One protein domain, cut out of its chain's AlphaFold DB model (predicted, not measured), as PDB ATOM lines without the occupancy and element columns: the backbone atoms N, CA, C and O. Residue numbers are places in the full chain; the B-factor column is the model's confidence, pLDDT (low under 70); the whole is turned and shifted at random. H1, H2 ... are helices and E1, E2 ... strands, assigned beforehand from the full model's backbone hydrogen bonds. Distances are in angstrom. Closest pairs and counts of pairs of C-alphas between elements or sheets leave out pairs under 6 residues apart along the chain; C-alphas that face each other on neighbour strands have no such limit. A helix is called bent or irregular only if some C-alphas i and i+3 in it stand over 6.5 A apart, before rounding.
ATOM      1  N   SER A  66       5.855  14.031  41.463       77.25
ATOM      2  CA  SER A  66       5.155  14.563  40.290       77.25
ATOM      3  C   SER A  66       4.600  15.985  40.462       77.25
ATOM      4  O   SER A  66       4.605  16.752  39.510       77.25
ATOM      5  N   GLN A  67       4.153  16.373  41.657       84.19
ATOM      6  CA  GLN A  67       3.658  17.714  41.978       84.19
ATOM      7  C   GLN A  67       4.786  18.744  42.016       84.19
ATOM      8  O   GLN A  67       4.632  19.834  41.474       84.19
ATOM      9  N   LEU A  68       5.917  18.405  42.642       86.19
ATOM     10  CA  LEU A  68       7.090  19.282  42.653       86.19
ATOM     11  C   LEU A  68       7.673  19.415  41.243       86.19
ATOM     12  O   LEU A  68       8.019  20.517  40.832       86.19
ATOM     13  N   ALA A  69       7.695  18.319  40.481       88.31
ATOM     14  CA  ALA A  69       8.087  18.335  39.077       88.31
ATOM     15  C   ALA A  69       7.155  19.213  38.230       88.31
ATOM     16  O   ALA A  69       7.636  19.992  37.416       88.31
ATOM     17  N   LEU A  70       5.836  19.151  38.449       87.75
ATOM     18  CA  LEU A  70       4.872  20.008  37.755       87.75
ATOM     19  C   LEU A  70       5.029  21.482  38.154       87.75
ATOM     20  O   LEU A  70       5.003  22.353  37.291       87.75
ATOM     21  N   ALA A  71       5.249  21.765  39.443       90.88
ATOM     22  CA  ALA A  71       5.541  23.117  39.909       90.88
ATOM     23  C   ALA A  71       6.803  23.671  39.246       90.88
ATOM     24  O   ALA A  71       6.780  24.783  38.728       90.88
ATOM     25  N   PHE A  72       7.871  22.876  39.182       90.69
ATOM     26  CA  PHE A  72       9.098  23.243  38.485       90.69
ATOM     27  C   PHE A  72       8.863  23.457  36.982       90.69
ATOM     28  O   PHE A  72       9.284  24.476  36.442       90.69
ATOM     29  N   ALA A  73       8.132  22.555  36.323       90.88
ATOM     30  CA  ALA A  73       7.826  22.640  34.896       90.88
ATOM     31  C   ALA A  73       7.017  23.893  34.518       90.88
ATOM     32  O   ALA A  73       7.094  24.334  33.378       90.88
ATOM     33  N   VAL A  74       6.266  24.480  35.454       91.56
ATOM     34  CA  VAL A  74       5.541  25.746  35.249       91.56
ATOM     35  C   VAL A  74       6.385  26.954  35.669       91.56
ATOM     36  O   VAL A  74       6.424  27.966  34.969       91.56
ATOM     37  N   LEU A  75       7.085  26.867  36.801       91.81
ATOM     38  CA  LEU A  75       7.852  27.982  37.358       91.81
ATOM     39  C   LEU A  75       9.127  28.286  36.566       91.81
ATOM     40  O   LEU A  75       9.487  29.454  36.439       91.81
ATOM     41  N   ALA A  76       9.799  27.273  36.017       91.19
ATOM     42  CA  ALA A  76      11.039  27.477  35.277       91.19
ATOM     43  C   ALA A  76      10.833  28.229  33.951       91.19
ATOM     44  O   ALA A  76      11.499  29.248  33.757       91.19
ATOM     45  N   PRO A  77       9.883  27.846  33.073       90.56
ATOM     46  CA  PRO A  77       9.623  28.613  31.856       90.56
ATOM     47  C   PRO A  77       9.122  30.028  32.149       90.56
ATOM     48  O   PRO A  77       9.563  30.973  31.505       90.56
ATOM     49  N   THR A  78       8.248  30.194  33.152       91.44
ATOM     50  CA  THR A  78       7.723  31.521  33.519       91.44
ATOM     51  C   THR A  78       8.816  32.448  34.048       91.44
ATOM     52  O   THR A  78       8.852  33.615  33.665       91.44
ATOM     53  N   TRP A  79       9.759  31.935  34.846       93.19
ATOM     54  CA  TRP A  79      10.933  32.696  35.280       93.19
ATOM     55  C   TRP A  79      11.799  33.151  34.102       93.19
ATOM     56  O   TRP A  79      12.189  34.316  34.031       93.19
ATOM     57  N   VAL A  80      12.067  32.249  33.154       89.94
ATOM     58  CA  VAL A  80      12.837  32.570  31.943       89.94
ATOM     59  C   VAL A  80      12.131  33.656  31.123       89.94
ATOM     60  O   VAL A  80      12.779  34.609  30.697       89.94
ATOM     61  N   SER A  81      10.806  33.575  30.957       88.12
ATOM     62  CA  SER A  81      10.019  34.617  30.281       88.12
ATOM     63  C   SER A  81      10.100  35.979  30.981       88.12
ATOM     64  O   SER A  81      10.147  37.010  30.306       88.12
ATOM     65  N   PHE A  82      10.148  36.011  32.316       88.88
ATOM     66  CA  PHE A  82      10.312  37.259  33.066       88.88
ATOM     67  C   PHE A  82      11.693  37.859  32.909       88.88
ATOM     68  O   PHE A  82      11.799  39.042  32.607       88.88
ATOM     69  N   GLN A  83      12.741  37.054  33.041       89.50
ATOM     70  CA  GLN A  83      14.103  37.529  32.822       89.50
ATOM     71  C   GLN A  83      14.294  38.070  31.404       89.50
ATOM     72  O   GLN A  83      14.905  39.116  31.220       89.50
ATOM     73  N   PHE A  84      13.683  37.423  30.410       87.50
ATOM     74  CA  PHE A  84      13.690  37.924  29.041       87.50
ATOM     75  C   PHE A  84      12.983  39.283  28.909       87.50
ATOM     76  O   PHE A  84      13.445  40.151  28.181       87.50
ATOM     77  N   SER A  85      11.887  39.490  29.645       84.06
ATOM     78  CA  SER A  85      11.130  40.753  29.647       84.06
ATOM     79  C   SER A  85      11.834  41.883  30.412       84.06
ATOM     80  O   SER A  85      11.529  43.052  30.192       84.06
ATOM     81  N   LEU A  86      12.749  41.541  31.324       84.50
ATOM     82  CA  LEU A  86      13.535  42.482  32.128       84.50
ATOM     83  C   LEU A  86      14.933  42.750  31.543       84.50
ATOM     84  O   LEU A  86      15.651  43.605  32.055       84.50
ATOM     85  N   MET A  87      15.338  42.036  30.488       84.94
ATOM     86  CA  MET A  87      16.640  42.230  29.853       84.94
ATOM     87  C   MET A  87      16.690  43.555  29.090       84.94
ATOM     88  O   MET A  87      16.024  43.727  28.072       84.94
ATOM     89  N   VAL A  88      17.530  44.473  29.573       77.25
ATOM     90  CA  VAL A  88      17.790  45.783  28.949       77.25
ATOM     91  C   VAL A  88      18.885  45.701  27.875       77.25
ATOM     92  O   VAL A  88      18.855  46.445  26.899       77.25
ATOM     93  N   GLY A  89      19.823  44.760  28.010       75.62
ATOM     94  CA  GLY A  89      20.901  44.522  27.051       75.62
ATOM     95  C   GLY A  89      21.198  43.033  26.917       75.62
ATOM     96  O   GLY A  89      21.204  42.310  27.911       75.62
ATOM     97  N   TYR A  90      21.414  42.570  25.684       80.81
ATOM     98  CA  TYR A  90      21.787  41.188  25.380       80.81
ATOM     99  C   TYR A  90      23.261  41.132  24.980       80.81
ATOM    100  O   TYR A  90      23.608  41.463  23.849       80.81
ATOM    101  N   ASP A  91      24.108  40.672  25.899       81.31
ATOM    102  CA  ASP A  91      25.557  40.513  25.697       81.31
ATOM    103  C   ASP A  91      25.905  39.132  25.095       81.31
ATOM    104  O   ASP A  91      26.951  38.526  25.330       81.31
ATOM    105  N   GLY A  92      24.971  38.544  24.342       87.31
ATOM    106  CA  GLY A  92      25.207  37.263  23.689       87.31
ATOM    107  C   GLY A  92      25.239  36.074  24.651       87.31
ATOM    108  O   GLY A  92      24.313  35.817  25.427       87.31
ATOM    109  N   LEU A  93      26.316  35.294  24.538       88.38
ATOM    110  CA  LEU A  93      26.452  33.977  25.156       88.38
ATOM    111  C   LEU A  93      26.413  34.037  26.690       88.38
ATOM    112  O   LEU A  93      25.828  33.153  27.314       88.38
ATOM    113  N   LEU A  94      27.002  35.070  27.300       86.31
ATOM    114  CA  LEU A  94      27.065  35.181  28.758       86.31
ATOM    115  C   LEU A  94      25.672  35.393  29.361       86.31
ATOM    116  O   LEU A  94      25.304  34.703  30.314       86.31
ATOM    117  N   SER A  95      24.863  36.276  28.764       88.06
ATOM    118  CA  SER A  95      23.475  36.484  29.180       88.06
ATOM    119  C   SER A  95      22.634  35.222  28.995       88.06
ATOM    120  O   SER A  95      21.824  34.899  29.859       88.06
ATOM    121  N   PHE A  96      22.856  34.461  27.917       89.75
ATOM    122  CA  PHE A  96      22.153  33.196  27.692       89.75
ATOM    123  C   PHE A  96      22.503  32.136  28.747       89.75
ATOM    124  O   PHE A  96      21.610  31.477  29.283       89.75
ATOM    125  N   ILE A  97      23.787  32.001  29.098       90.62
ATOM    126  CA  ILE A  97      24.237  31.098  30.169       90.62
ATOM    127  C   ILE A  97      23.647  31.538  31.513       90.62
ATOM    128  O   ILE A  97      23.110  30.705  32.243       90.62
ATOM    129  N   GLY A  98      23.686  32.836  31.827       90.44
ATOM    130  CA  GLY A  98      23.096  33.388  33.049       90.44
ATOM    131  C   GLY A  98      21.588  33.139  33.135       90.44
ATOM    132  O   GLY A  98      21.085  32.695  34.169       90.44
ATOM    133  N   LEU A  99      20.868  33.332  32.028       90.62
ATOM    134  CA  LEU A  99      19.439  33.054  31.919       90.62
ATOM    135  C   LEU A  99      19.140  31.570  32.169       90.62
ATOM    136  O   LEU A  99      18.293  31.255  33.006       90.62
ATOM    137  N   ALA A 100      19.872  30.667  31.513       90.25
ATOM    138  CA  ALA A 100      19.706  29.224  31.669       90.25
ATOM    139  C   ALA A 100      20.007  28.753  33.103       90.25
ATOM    140  O   ALA A 100      19.217  28.013  33.690       90.25
ATOM    141  N   LEU A 101      21.109  29.223  33.697       92.38
ATOM    142  CA  LEU A 101      21.473  28.899  35.079       92.38
ATOM    143  C   LEU A 101      20.450  29.452  36.076       92.38
ATOM    144  O   LEU A 101      20.042  28.740  36.993       92.38
ATOM    145  N   SER A 102      19.976  30.687  35.886       91.88
ATOM    146  CA  SER A 102      18.951  31.268  36.760       91.88
ATOM    147  C   SER A 102      17.623  30.505  36.664       91.88
ATOM    148  O   SER A 102      17.012  30.224  37.692       91.88
ATOM    149  N   GLY A 103      17.220  30.076  35.462       89.94
ATOM    150  CA  GLY A 103      16.047  29.225  35.245       89.94
ATOM    151  C   GLY A 103      16.168  27.834  35.863       89.94
ATOM    152  O   GLY A 103      15.153  27.215  36.167       89.94
ATOM    153  N   LEU A 104      17.388  27.360  36.112       91.75
ATOM    154  CA  LEU A 104      17.628  26.106  36.818       91.75
ATOM    155  C   LEU A 104      17.638  26.280  38.345       91.75
ATOM    156  O   LEU A 104      17.162  25.397  39.051       91.75
ATOM    157  N   ILE A 105      18.167  27.394  38.862       93.94
ATOM    158  CA  ILE A 105      18.430  27.590  40.301       93.94
ATOM    159  C   ILE A 105      17.270  28.285  41.028       93.94
ATOM    160  O   ILE A 105      16.908  27.895  42.140       93.94
ATOM    161  N   ILE A 106      16.669  29.308  40.419       94.56
ATOM    162  CA  ILE A 106      15.670  30.157  41.080       94.56
ATOM    163  C   ILE A 106      14.335  29.429  41.314       94.56
ATOM    164  O   ILE A 106      13.818  29.504  42.433       94.56
ATOM    165  N   PRO A 107      13.771  28.666  40.355       93.06
ATOM    166  CA  PRO A 107      12.520  27.943  40.589       93.06
ATOM    167  C   PRO A 107      12.590  26.919  41.734       93.06
ATOM    168  O   PRO A 107      11.682  26.926  42.566       93.06
ATOM    169  N   PRO A 108      13.640  26.082  41.874       92.88
ATOM    170  CA  PRO A 108      13.783  25.208  43.037       92.88
ATOM    171  C   PRO A 108      13.860  25.972  44.358       92.88
ATOM    172  O   PRO A 108      13.209  25.568  45.319       92.88
ATOM    173  N   LEU A 109      14.593  27.090  44.411       94.31
ATOM    174  CA  LEU A 109      14.653  27.935  45.609       94.31
ATOM    175  C   LEU A 109      13.273  28.481  45.983       94.31
ATOM    176  O   LEU A 109      12.881  28.416  47.148       94.31
ATOM    177  N   ALA A 110      12.499  28.947  45.003       93.88
ATOM    178  CA  ALA A 110      11.139  29.422  45.227       93.88
ATOM    179  C   ALA A 110      10.193  28.304  45.675       93.88
ATOM    180  O   ALA A 110       9.372  28.517  46.564       93.88
ATOM    181  N   ILE A 111      10.332  27.096  45.120       92.12
ATOM    182  CA  ILE A 111       9.584  25.916  45.568       92.12
ATOM    183  C   ILE A 111       9.931  25.594  47.025       92.12
ATOM    184  O   ILE A 111       9.021  25.390  47.827       92.12
ATOM    185  N   VAL A 112      11.215  25.581  47.396       93.06
ATOM    186  CA  VAL A 112      11.651  25.339  48.782       93.06
ATOM    187  C   VAL A 112      11.089  26.409  49.715       93.06
ATOM    188  O   VAL A 112      10.494  26.066  50.734       93.06
ATOM    189  N   ALA A 113      11.185  27.689  49.347       92.88
ATOM    190  CA  ALA A 113      10.604  28.785  50.116       92.88
ATOM    191  C   ALA A 113       9.082  28.624  50.272       92.88
ATOM    192  O   ALA A 113       8.562  28.711  51.382       92.88
ATOM    193  N   ALA A 114       8.368  28.295  49.195       92.12
ATOM    194  CA  ALA A 114       6.931  28.037  49.216       92.12
ATOM    195  C   ALA A 114       6.555  26.829  50.090       92.12
ATOM    196  O   ALA A 114       5.519  26.852  50.756       92.12
ATOM    197  N   VAL A 115       7.386  25.781  50.123       89.62
ATOM    198  CA  VAL A 115       7.208  24.632  51.023       89.62
ATOM    199  C   VAL A 115       7.409  25.053  52.475       89.62
ATOM    200  O   VAL A 115       6.583  24.694  53.309       89.62
ATOM    201  N   VAL A 116       8.457  25.822  52.780       91.94
ATOM    202  CA  VAL A 116       8.746  26.312  54.137       91.94
ATOM    203  C   VAL A 116       7.628  27.231  54.629       91.94
ATOM    204  O   VAL A 116       7.119  27.037  55.728       91.94
ATOM    205  N   VAL A 117       7.173  28.172  53.799       90.50
ATOM    206  CA  VAL A 117       6.056  29.078  54.118       90.50
ATOM    207  C   VAL A 117       4.723  28.325  54.202       90.50
ATOM    208  O   VAL A 117       3.868  28.662  55.017       90.50
ATOM    209  N   GLY A 118       4.540  27.269  53.405       86.12
ATOM    210  CA  GLY A 118       3.370  26.390  53.466       86.12
ATOM    211  C   GLY A 118       3.409  25.378  54.616       86.12
ATOM    212  O   GLY A 118       2.389  24.765  54.932       86.12
ATOM    213  N   LEU A 119       4.555  25.182  55.270       87.44
ATOM    214  CA  LEU A 119       4.723  24.183  56.324       87.44
ATOM    215  C   LEU A 119       3.869  24.485  57.575       87.44
ATOM    216  O   LEU A 119       3.174  23.571  58.021       87.44
ATOM    217  N   PRO A 120       3.801  25.727  58.101       84.12
ATOM    218  CA  PRO A 120       2.859  26.090  59.166       84.12
ATOM    219  C   PRO A 120       1.403  25.763  58.815       84.12
ATOM    220  O   PRO A 120       0.652  25.260  59.653       84.12
ATOM    221  N   LEU A 121       1.028  25.973  57.547       83.81
ATOM    222  CA  LEU A 121      -0.301  25.659  57.017       83.81
ATOM    223  C   LEU A 121      -0.612  24.154  57.105       83.81
ATOM    224  O   LEU A 121      -1.767  23.763  57.260       83.81
ATOM    225  N   ARG A 122       0.427  23.310  57.026       80.94
ATOM    226  CA  ARG A 122       0.342  21.846  57.124       80.94
ATOM    227  C   ARG A 122       0.401  21.341  58.562       80.94
ATOM    228  O   ARG A 122      -0.282  20.366  58.867       80.94
ATOM    229  N   LEU A 123       1.199  21.970  59.430       87.00
ATOM    230  CA  LEU A 123       1.349  21.533  60.822       87.00
ATOM    231  C   LEU A 123       0.085  21.761  61.650       87.00
ATOM    232  O   LEU A 123      -0.203  20.960  62.536       87.00
ATOM    233  N   ILE A 124      -0.674  22.826  61.376       90.81
ATOM    234  CA  ILE A 124      -1.863  23.159  62.164       90.81
ATOM    235  C   ILE A 124      -3.107  22.549  61.491       90.81
ATOM    236  O   ILE A 124      -3.601  23.089  60.495       90.81
ATOM    237  N   PRO A 125      -3.687  21.454  62.025       84.00
ATOM    238  CA  PRO A 125      -4.794  20.748  61.375       84.00
ATOM    239  C   PRO A 125      -6.062  21.602  61.248       84.00
ATOM    240  O   PRO A 125      -6.841  21.403  60.316       84.00
ATOM    241  N   ALA A 126      -6.268  22.565  62.153       88.94
ATOM    242  CA  ALA A 126      -7.372  23.518  62.072       88.94
ATOM    243  C   ALA A 126      -7.249  24.426  60.837       88.94
ATOM    244  O   ALA A 126      -8.218  24.585  60.093       88.94
ATOM    245  N   VAL A 127      -6.044  24.945  60.576       85.88
ATOM    246  CA  VAL A 127      -5.761  25.802  59.417       85.88
ATOM    247  C   VAL A 127      -5.870  25.000  58.129       85.88
ATOM    248  O   VAL A 127      -6.532  25.445  57.201       85.88
ATOM    249  N   ASN A 128      -5.324  23.782  58.089       85.44
ATOM    250  CA  ASN A 128      -5.441  22.914  56.918       85.44
ATOM    251  C   ASN A 128      -6.912  22.585  56.581       85.44
ATOM    252  O   ASN A 128      -7.331  22.673  55.428       85.44
ATOM    253  N   ARG A 129      -7.737  22.267  57.591       85.12
ATOM    254  CA  ARG A 129      -9.181  22.040  57.387       85.12
ATOM    255  C   ARG A 129      -9.873  23.286  56.851       85.12
ATOM    256  O   ARG A 129     -10.604  23.182  55.870       85.12
ATOM    257  N   TRP A 130      -9.606  24.446  57.446       87.25
ATOM    258  CA  TRP A 130     -10.164  25.714  56.981       87.25
ATOM    259  C   TRP A 130      -9.735  26.030  55.544       87.25
ATOM    260  O   TRP A 130     -10.566  26.364  54.705       87.25
ATOM    261  N   TRP A 131      -8.457  25.848  55.229       83.62
ATOM    262  CA  TRP A 131      -7.890  26.114  53.915       83.62
ATOM    263  C   TRP A 131      -8.462  25.179  52.840       83.62
ATOM    264  O   TRP A 131      -8.891  25.625  51.780       83.62
ATOM    265  N   SER A 132      -8.556  23.877  53.131       80.06
ATOM    266  CA  SER A 132      -9.119  22.876  52.211       80.06
ATOM    267  C   SER A 132     -10.622  23.044  51.950       80.06
ATOM    268  O   SER A 132     -11.091  22.701  50.867       80.06
ATOM    269  N   GLY A 133     -11.372  23.600  52.906       84.88
ATOM    270  CA  GLY A 133     -12.809  23.848  52.764       84.88
ATOM    271  C   GLY A 133     -13.158  25.109  51.969       84.88
ATOM    272  O   GLY A 133     -14.307  25.275  51.567       84.88
ATOM    273  N   ASN A 134     -12.189  25.993  51.713       88.00
ATOM    274  CA  ASN A 134     -12.435  27.310  51.135       88.00
ATOM    275  C   ASN A 134     -11.826  27.459  49.735       88.00
ATOM    276  O   ASN A 134     -10.843  28.171  49.536       88.00
ATOM    277  N   LEU A 135     -12.478  26.873  48.723       85.94
ATOM    278  CA  LEU A 135     -12.116  27.075  47.308       85.94
ATOM    279  C   LEU A 135     -12.026  28.567  46.929       85.94
ATOM    280  O   LEU A 135     -11.186  28.960  46.122       85.94
ATOM    281  N   ARG A 136     -12.856  29.411  47.556       91.00
ATOM    282  CA  ARG A 136     -12.863  30.867  47.350       91.00
ATOM    283  C   ARG A 136     -11.525  31.522  47.694       91.00
ATOM    284  O   ARG A 136     -11.128  32.450  47.000       91.00
ATOM    285  N   VAL A 137     -10.819  31.028  48.713       90.19
ATOM    286  CA  VAL A 137      -9.510  31.569  49.108       90.19
ATOM    287  C   VAL A 137      -8.480  31.289  48.014       90.19
ATOM    288  O   VAL A 137      -7.799  32.211  47.577       90.19
ATOM    289  N   TYR A 138      -8.439  30.066  47.480       89.25
ATOM    290  CA  TYR A 138      -7.570  29.734  46.346       89.25
ATOM    291  C   TYR A 138      -7.874  30.575  45.108       89.25
ATOM    292  O   TYR A 138      -6.952  31.103  44.494       89.25
ATOM    293  N   ALA A 139      -9.158  30.732  44.769       91.62
ATOM    294  CA  ALA A 139      -9.571  31.577  43.656       91.62
ATOM    295  C   ALA A 139      -9.127  33.031  43.874       91.62
ATOM    296  O   ALA A 139      -8.527  33.617  42.982       91.62
ATOM    297  N   SER A 140      -9.325  33.582  45.079       94.94
ATOM    298  CA  SER A 140      -8.898  34.947  45.401       94.94
ATOM    299  C   SER A 140      -7.382  35.128  45.303       94.94
ATOM    300  O   SER A 140      -6.929  36.094  44.701       94.94
ATOM    301  N   LEU A 141      -6.589  34.174  45.802       94.12
ATOM    302  CA  LEU A 141      -5.130  34.221  45.700       94.12
ATOM    303  C   LEU A 141      -4.663  34.097  44.250       94.12
ATOM    304  O   LEU A 141      -3.713  34.773  43.864       94.12
ATOM    305  N   ALA A 142      -5.325  33.268  43.440       94.19
ATOM    306  CA  ALA A 142      -5.034  33.157  42.016       94.19
ATOM    307  C   ALA A 142      -5.358  34.467  41.283       94.19
ATOM    308  O   ALA A 142      -4.546  34.945  40.496       94.19
ATOM    309  N   THR A 143      -6.493  35.101  41.591       96.69
ATOM    310  CA  THR A 143      -6.841  36.424  41.056       96.69
ATOM    311  C   THR A 143      -5.826  37.484  41.479       96.69
ATOM    312  O   THR A 143      -5.381  38.253  40.635       96.69
ATOM    313  N   ILE A 144      -5.404  37.500  42.749       97.50
ATOM    314  CA  ILE A 144      -4.373  38.420  43.253       97.50
ATOM    315  C   ILE A 144      -3.038  38.179  42.540       97.50
ATOM    316  O   ILE A 144      -2.396  39.130  42.119       97.50
ATOM    317  N   THR A 145      -2.647  36.919  42.351       96.44
ATOM    318  CA  THR A 145      -1.432  36.522  41.624       96.44
ATOM    319  C   THR A 145      -1.431  37.063  40.196       96.44
ATOM    320  O   THR A 145      -0.477  37.718  39.781       96.44
ATOM    321  N   ILE A 146      -2.517  36.823  39.456       96.38
ATOM    322  CA  ILE A 146      -2.679  37.307  38.080       96.38
ATOM    323  C   ILE A 146      -2.703  38.838  38.060       96.38
ATOM    324  O   ILE A 146      -2.054  39.445  37.214       96.38
ATOM    325  N   GLY A 147      -3.404  39.461  39.011       97.44
ATOM    326  CA  GLY A 147      -3.478  40.911  39.157       97.44
ATOM    327  C   GLY A 147      -2.115  41.551  39.423       97.44
ATOM    328  O   GLY A 147      -1.784  42.530  38.772       97.44
ATOM    329  N   LEU A 148      -1.303  40.970  40.312       97.06
ATOM    330  CA  LEU A 148       0.071  41.404  40.593       97.06
ATOM    331  C   LEU A 148       0.961  41.289  39.356       97.06
ATOM    332  O   LEU A 148       1.684  42.228  39.042       97.06
ATOM    333  N   MET A 149       0.884  40.170  38.631       95.00
ATOM    334  CA  MET A 149       1.660  40.003  37.404       95.00
ATOM    335  C   MET A 149       1.239  41.003  36.326       95.00
ATOM    336  O   MET A 149       2.090  41.672  35.749       95.00
ATOM    337  N   ALA A 150      -0.065  41.152  36.082       95.44
ATOM    338  CA  ALA A 150      -0.586  42.123  35.125       95.44
ATOM    339  C   ALA A 150      -0.207  43.558  35.521       95.44
ATOM    340  O   ALA A 150       0.247  44.326  34.678       95.44
ATOM    341  N   ALA A 151      -0.322  43.900  36.807       96.31
ATOM    342  CA  ALA A 151       0.103  45.190  37.333       96.31
ATOM    343  C   ALA A 151       1.605  45.412  37.140       96.31
ATOM    344  O   ALA A 151       1.978  46.505  36.745       96.31
ATOM    345  N   GLY A 152       2.450  44.395  37.330       94.44
ATOM    346  CA  GLY A 152       3.887  44.498  37.072       94.44
ATOM    347  C   GLY A 152       4.235  44.777  35.608       94.44
ATOM    348  O   GLY A 152       5.202  45.477  35.339       94.44
ATOM    349  N   PHE A 153       3.427  44.300  34.657       92.81
ATOM    350  CA  PHE A 153       3.590  44.650  33.240       92.81
ATOM    351  C   PHE A 153       3.048  46.041  32.883       92.81
ATOM    352  O   PHE A 153       3.569  46.673  31.967       92.81
ATOM    353  N   VAL A 154       2.006  46.516  33.572       96.00
ATOM    354  CA  VAL A 154       1.387  47.830  33.313       96.00
ATOM    355  C   VAL A 154       2.142  48.963  34.011       96.00
ATOM    356  O   VAL A 154       2.339  50.026  33.428       96.00
ATOM    357  N   MET A 155       2.551  48.748  35.260       94.56
ATOM    358  CA  MET A 155       3.379  49.672  36.023       94.56
ATOM    359  C   MET A 155       4.820  49.461  35.604       94.56
ATOM    360  O   MET A 155       5.445  48.457  35.936       94.56
ATOM    361  N   THR A 156       5.337  50.409  34.842       92.25
ATOM    362  CA  THR A 156       6.717  50.371  34.400       92.25
ATOM    363  C   THR A 156       7.572  51.291  35.257       92.25
ATOM    364  O   THR A 156       7.162  52.381  35.660       92.25
ATOM    365  N   VAL A 157       8.784  50.836  35.550       92.50
ATOM    366  CA  VAL A 157       9.792  51.601  36.274       92.50
ATOM    367  C   VAL A 157      10.844  52.024  35.262       92.50
ATOM    368  O   VAL A 157      11.414  51.196  34.549       92.50
ATOM    369  N   ARG A 158      11.087  53.333  35.180       91.56
ATOM    370  CA  ARG A 158      12.160  53.883  34.353       91.56
ATOM    371  C   ARG A 158      13.494  53.547  35.012       91.56
ATOM    372  O   ARG A 158      13.766  54.004  36.121       91.56
ATOM    373  N   GLN A 159      14.302  52.744  34.337       88.25
ATOM    374  CA  GLN A 159      15.662  52.440  34.748       88.25
ATOM    375  C   GLN A 159      16.611  53.321  33.945       88.25
ATOM    376  O   GLN A 159      16.709  53.193  32.725       88.25
ATOM    377  N   VAL A 160      17.277  54.227  34.656       90.50
ATOM    378  CA  VAL A 160      18.325  55.083  34.106       90.50
ATOM    379  C   VAL A 160      19.639  54.638  34.721       90.50
ATOM    380  O   VAL A 160      19.753  54.566  35.947       90.50
ATOM    381  N   GLY A 161      20.614  54.333  33.878       89.75
ATOM    382  CA  GLY A 161      21.933  53.906  34.309       89.75
ATOM    383  C   GLY A 161      22.965  54.090  33.211       89.75
ATOM    384  O   GLY A 161      22.665  54.576  32.122       89.75
ATOM    385  N   ASP A 162      24.192  53.710  33.525       89.56
ATOM    386  CA  ASP A 162      25.301  53.683  32.583       89.56
ATOM    387  C   ASP A 162      25.867  52.261  32.578       89.56
ATOM    388  O   ASP A 162      26.214  51.730  33.637       89.56
ATOM    389  N   LEU A 163      25.874  51.623  31.407       84.44
ATOM    390  CA  LEU A 163      26.431  50.290  31.203       84.44
ATOM    391  C   LEU A 163      27.584  50.423  30.205       84.44
ATOM    392  O   LEU A 163      27.370  50.810  29.059       84.44
ATOM    393  N   ASP A 164      28.809  50.147  30.656       86.38
ATOM    394  CA  ASP A 164      30.033  50.251  29.845       86.38
ATOM    395  C   ASP A 164      30.254  51.627  29.175       86.38
ATOM    396  O   ASP A 164      30.829  51.729  28.091       86.38
ATOM    397  N   GLY A 165      29.811  52.710  29.823       87.12
ATOM    398  CA  GLY A 165      29.928  54.080  29.308       87.12
ATOM    399  C   GLY A 165      28.821  54.470  28.322       87.12
ATOM    400  O   GLY A 165      28.851  55.572  27.765       87.12
ATOM    401  N   ILE A 166      27.854  53.578  28.081       86.06
ATOM    402  CA  ILE A 166      26.644  53.854  27.318       86.06
ATOM    403  C   ILE A 166      25.504  54.120  28.304       86.06
ATOM    404  O   ILE A 166      24.954  53.209  28.932       86.06
ATOM    405  N   ALA A 167      25.105  55.389  28.389       89.44
ATOM    406  CA  ALA A 167      23.910  55.782  29.120       89.44
ATOM    407  C   ALA A 167      22.679  55.105  28.504       89.44
ATOM    408  O   ALA A 167      22.402  55.261  27.311       89.44
ATOM    409  N   TYR A 168      21.927  54.381  29.325       87.50
ATOM    410  CA  TYR A 168      20.663  53.780  28.931       87.50
ATOM    411  C   TYR A 168      19.515  54.392  29.726       87.50
ATOM    412  O   TYR A 168      19.621  54.717  30.912       87.50
ATOM    413  N   ASP A 169      18.394  54.544  29.035       92.06
ATOM    414  CA  ASP A 169      17.139  55.010  29.592       92.06
ATOM    415  C   ASP A 169      16.031  54.119  29.046       92.06
ATOM    416  O   ASP A 169      15.545  54.301  27.929       92.06
ATOM    417  N   THR A 170      15.697  53.089  29.816       90.50
ATOM    418  CA  THR A 170      14.722  52.087  29.399       90.50
ATOM    419  C   THR A 170      13.608  51.962  30.410       90.50
ATOM    420  O   THR A 170      13.807  52.045  31.621       90.50
ATOM    421  N   VAL A 171      12.412  51.733  29.893       92.31
ATOM    422  CA  VAL A 171      11.210  51.541  30.689       92.31
ATOM    423  C   VAL A 171      10.972  50.040  30.788       92.31
ATOM    424  O   VAL A 171      10.600  49.405  29.805       92.31
ATOM    425  N   THR A 172      11.223  49.470  31.964       92.69
ATOM    426  CA  THR A 172      11.047  48.034  32.219       92.69
ATOM    427  C   THR A 172       9.805  47.786  33.074       92.69
ATOM    428  O   THR A 172       9.460  48.648  33.888       92.69
ATOM    429  N   PRO A 173       9.149  46.620  32.954       93.75
ATOM    430  CA  PRO A 173       8.134  46.176  33.913       93.75
ATOM    431  C   PRO A 173       8.626  46.267  35.367       93.75
ATOM    432  O   PRO A 173       9.814  46.066  35.619       93.75
ATOM    433  N   ASP A 174       7.735  46.547  36.323       94.75
ATOM    434  CA  ASP A 174       8.084  46.586  37.749       94.75
ATOM    435  C   ASP A 174       8.514  45.184  38.233       94.75
ATOM    436  O   ASP A 174       7.686  44.263  38.327       94.75
ATOM    437  N   PRO A 175       9.806  44.992  38.570       91.81
ATOM    438  CA  PRO A 175      10.326  43.681  38.924       91.81
ATOM    439  C   PRO A 175       9.785  43.185  40.270       91.81
ATOM    440  O   PRO A 175       9.693  41.973  40.476       91.81
ATOM    441  N   TYR A 176       9.401  44.079  41.185       95.50
ATOM    442  CA  TYR A 176       8.903  43.704  42.505       95.50
ATOM    443  C   TYR A 176       7.490  43.137  42.419       95.50
ATOM    444  O   TYR A 176       7.209  42.110  43.038       95.50
ATOM    445  N   LEU A 177       6.619  43.753  41.616       95.69
ATOM    446  CA  LEU A 177       5.256  43.261  41.393       95.69
ATOM    447  C   LEU A 177       5.255  41.916  40.661       95.69
ATOM    448  O   LEU A 177       4.553  40.988  41.076       95.69
ATOM    449  N   LEU A 178       6.091  41.779  39.624       93.75
ATOM    450  CA  LEU A 178       6.265  40.513  38.909       93.75
ATOM    451  C   LEU A 178       6.809  39.416  39.829       93.75
ATOM    452  O   LEU A 178       6.267  38.310  39.852       93.75
ATOM    453  N   CYS A 179       7.834  39.723  40.628       93.88
ATOM    454  CA  CYS A 179       8.420  38.778  41.577       93.88
ATOM    455  C   CYS A 179       7.412  38.362  42.659       93.88
ATOM    456  O   CYS A 179       7.249  37.171  42.925       93.88
ATOM    457  N   ALA A 180       6.671  39.314  43.236       95.56
ATOM    458  CA  ALA A 180       5.636  39.034  44.228       95.56
ATOM    459  C   ALA A 180       4.519  38.148  43.654       95.56
ATOM    460  O   ALA A 180       4.139  37.154  44.279       95.56
ATOM    461  N   GLY A 181       4.037  38.456  42.444       95.38
ATOM    462  CA  GLY A 181       3.076  37.618  41.731       95.38
ATOM    463  C   GLY A 181       3.623  36.211  41.483       95.38
ATOM    464  O   GLY A 181       2.953  35.221  41.764       95.38
ATOM    465  N   TRP A 182       4.869  36.088  41.031       95.25
ATOM    466  CA  TRP A 182       5.494  34.791  40.762       95.25
ATOM    467  C   TRP A 182       5.701  33.939  42.015       95.25
ATOM    468  O   TRP A 182       5.397  32.746  42.002       95.25
ATOM    469  N   LEU A 183       6.137  34.536  43.125       94.38
ATOM    470  CA  LEU A 183       6.249  33.837  44.406       94.38
ATOM    471  C   LEU A 183       4.879  33.381  44.921       94.38
ATOM    472  O   LEU A 183       4.753  32.267  45.435       94.38
ATOM    473  N   LEU A 184       3.838  34.199  44.742       95.06
ATOM    474  CA  LEU A 184       2.474  33.822  45.105       95.06
ATOM    475  C   LEU A 184       1.952  32.678  44.222       95.06
ATOM    476  O   LEU A 184       1.320  31.752  44.734       95.06
ATOM    477  N   ALA A 185       2.293  32.677  42.930       93.81
ATOM    478  CA  ALA A 185       2.027  31.563  42.023       93.81
ATOM    479  C   ALA A 185       2.743  30.282  42.479       93.81
ATOM    480  O   ALA A 185       2.126  29.218  42.510       93.81
ATOM    481  N   ALA A 186       4.014  30.374  42.885       93.62
ATOM    482  CA  ALA A 186       4.777  29.243  43.407       93.62
ATOM    483  C   ALA A 186       4.131  28.670  44.677       93.62
ATOM    484  O   ALA A 186       3.915  27.460  44.784       93.62
ATOM    485  N   LEU A 187       3.739  29.548  45.608       91.75
ATOM    486  CA  LEU A 187       2.999  29.191  46.815       91.75
ATOM    487  C   LEU A 187       1.689  28.470  46.468       91.75
ATOM    488  O   LEU A 187       1.402  27.411  47.032       91.75
ATOM    489  N   LEU A 188       0.915  29.010  45.526       91.50
ATOM    490  CA  LEU A 188      -0.315  28.396  45.034       91.50
ATOM    491  C   LEU A 188      -0.049  27.030  44.413       91.50
ATOM    492  O   LEU A 188      -0.691  26.076  44.826       91.50
ATOM    493  N   LEU A 189       0.898  26.880  43.487       90.31
ATOM    494  CA  LEU A 189       1.169  25.590  42.845       90.31
ATOM    495  C   LEU A 189       1.585  24.516  43.853       90.31
ATOM    496  O   LEU A 189       1.106  23.383  43.781       90.31
ATOM    497  N   VAL A 190       2.440  24.874  44.814       89.25
ATOM    498  CA  VAL A 190       2.945  23.950  45.838       89.25
ATOM    499  C   VAL A 190       1.858  23.560  46.849       89.25
ATOM    500  O   VAL A 190       1.885  22.439  47.364       89.25
ATOM    501  N   ASN A 191       0.890  24.437  47.138       86.25
ATOM    502  CA  ASN A 191      -0.142  24.190  48.155       86.25
ATOM    503  C   ASN A 191      -1.510  23.764  47.579       86.25
ATOM    504  O   ASN A 191      -2.226  22.993  48.215       86.25
ATOM    505  N   ALA A 192      -1.870  24.183  46.363       79.31
ATOM    506  CA  ALA A 192      -3.157  23.906  45.709       79.31
ATOM    507  C   ALA A 192      -3.292  22.489  45.149       79.31
ATOM    508  O   ALA A 192      -4.332  22.128  44.613       79.31
ATOM    509  N   SER A 193      -2.268  21.661  45.274       62.44
ATOM    510  CA  SER A 193      -2.247  20.275  44.795       62.44
ATOM    511  C   SER A 193      -2.662  19.264  45.880       62.44
ATOM    512  O   SER A 193      -2.837  18.076  45.612       62.44
TER     513      SER A 193
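What this domain is: This is residues 66 to 193 of the 205 residues of an uncharacterized protein of Arthrobacter sp. UNCCL28 (UniProt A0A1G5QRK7). Three helices, H1, H5 and H4, lie side by side with H5 in the middle, and the long, kinked H2 crosses H1 and H5. The short H3 joins H2 to H4 at one end of the elongated whole, and the hairpin of E1 and E2 makes the other end. The printed part has 128 residues, mostly helix, in the order H1, H2, H3, H4, E1, E2, H5, with one antiparallel sheet of order E1 - E2. It is loose, with a radius of gyration of the C-alphas of 17.3 A and spans of 58 by 28 by 18 A.

How they stand to each other: H1, residues 66 to 86, touches H2, residues 93 to 123, opposite ways at a steep tilt of 48 degrees; the closest C-alphas are those of Ala 76 and Gly 103, 5.3 A apart. H2 touches H1 with residues 99 to 111 alone. H2 and H3, residues 125 to 133, only just touch, and only at the corner, with 3 pairs of C-alphas within 8 A; Leu 121 and Asn 128 are closest, 5.8 A. H4, residues 135 to 154, is apart from H1 and H2. E1, residues 156 to 163, and E2, residues 166 to 173, form an antiparallel hairpin, with N 159 and O 170 at 2.8 A and N 168 and O 161 at 2.9 A, within hydrogen-bond range. H5, residues 175 to 191, touches H4 opposite ways at a shallow tilt of 24 degrees, with C-alphas 145 and 181 closest at 4.6 A. H5 touches H1 opposite ways at a shallow tilt of 8 degrees, with C-alphas 71 and 189 closest at 5.8 A. H5 also touches residues 110 to 118 of H2, at a steep tilt of 52 degrees; C-alphas 114 and 187 are closest at 4.7 A. Every O i to N i+4 pair is within hydrogen-bond range in H3, H4 and H5, against 16 of 17 in H1 and 23 of 27 in H2.

Where its parts are: H1 begins at C-alpha 66, (5.155, 14.563, 40.290), and is 30.3 A long. H2 is 45.4 A long with a kink of 31 degrees near residue 117; it is only just irregular, C-alphas 117 and 120 being 6.7 A apart. H3 is 12.2 A long, H4 28.4 A, E1 20.0 A and E2 21.1 A. H5, 24.0 A long, ends at C-alpha 191, (-0.142, 24.190, 48.155).

The domain as a whole: The C-alphas of Ala 126 and Gly 165 are the two farthest apart, 58.3 A. The printed part has no cut and no long link. Its mean pLDDT is 89.8, and residue 193 is under 70.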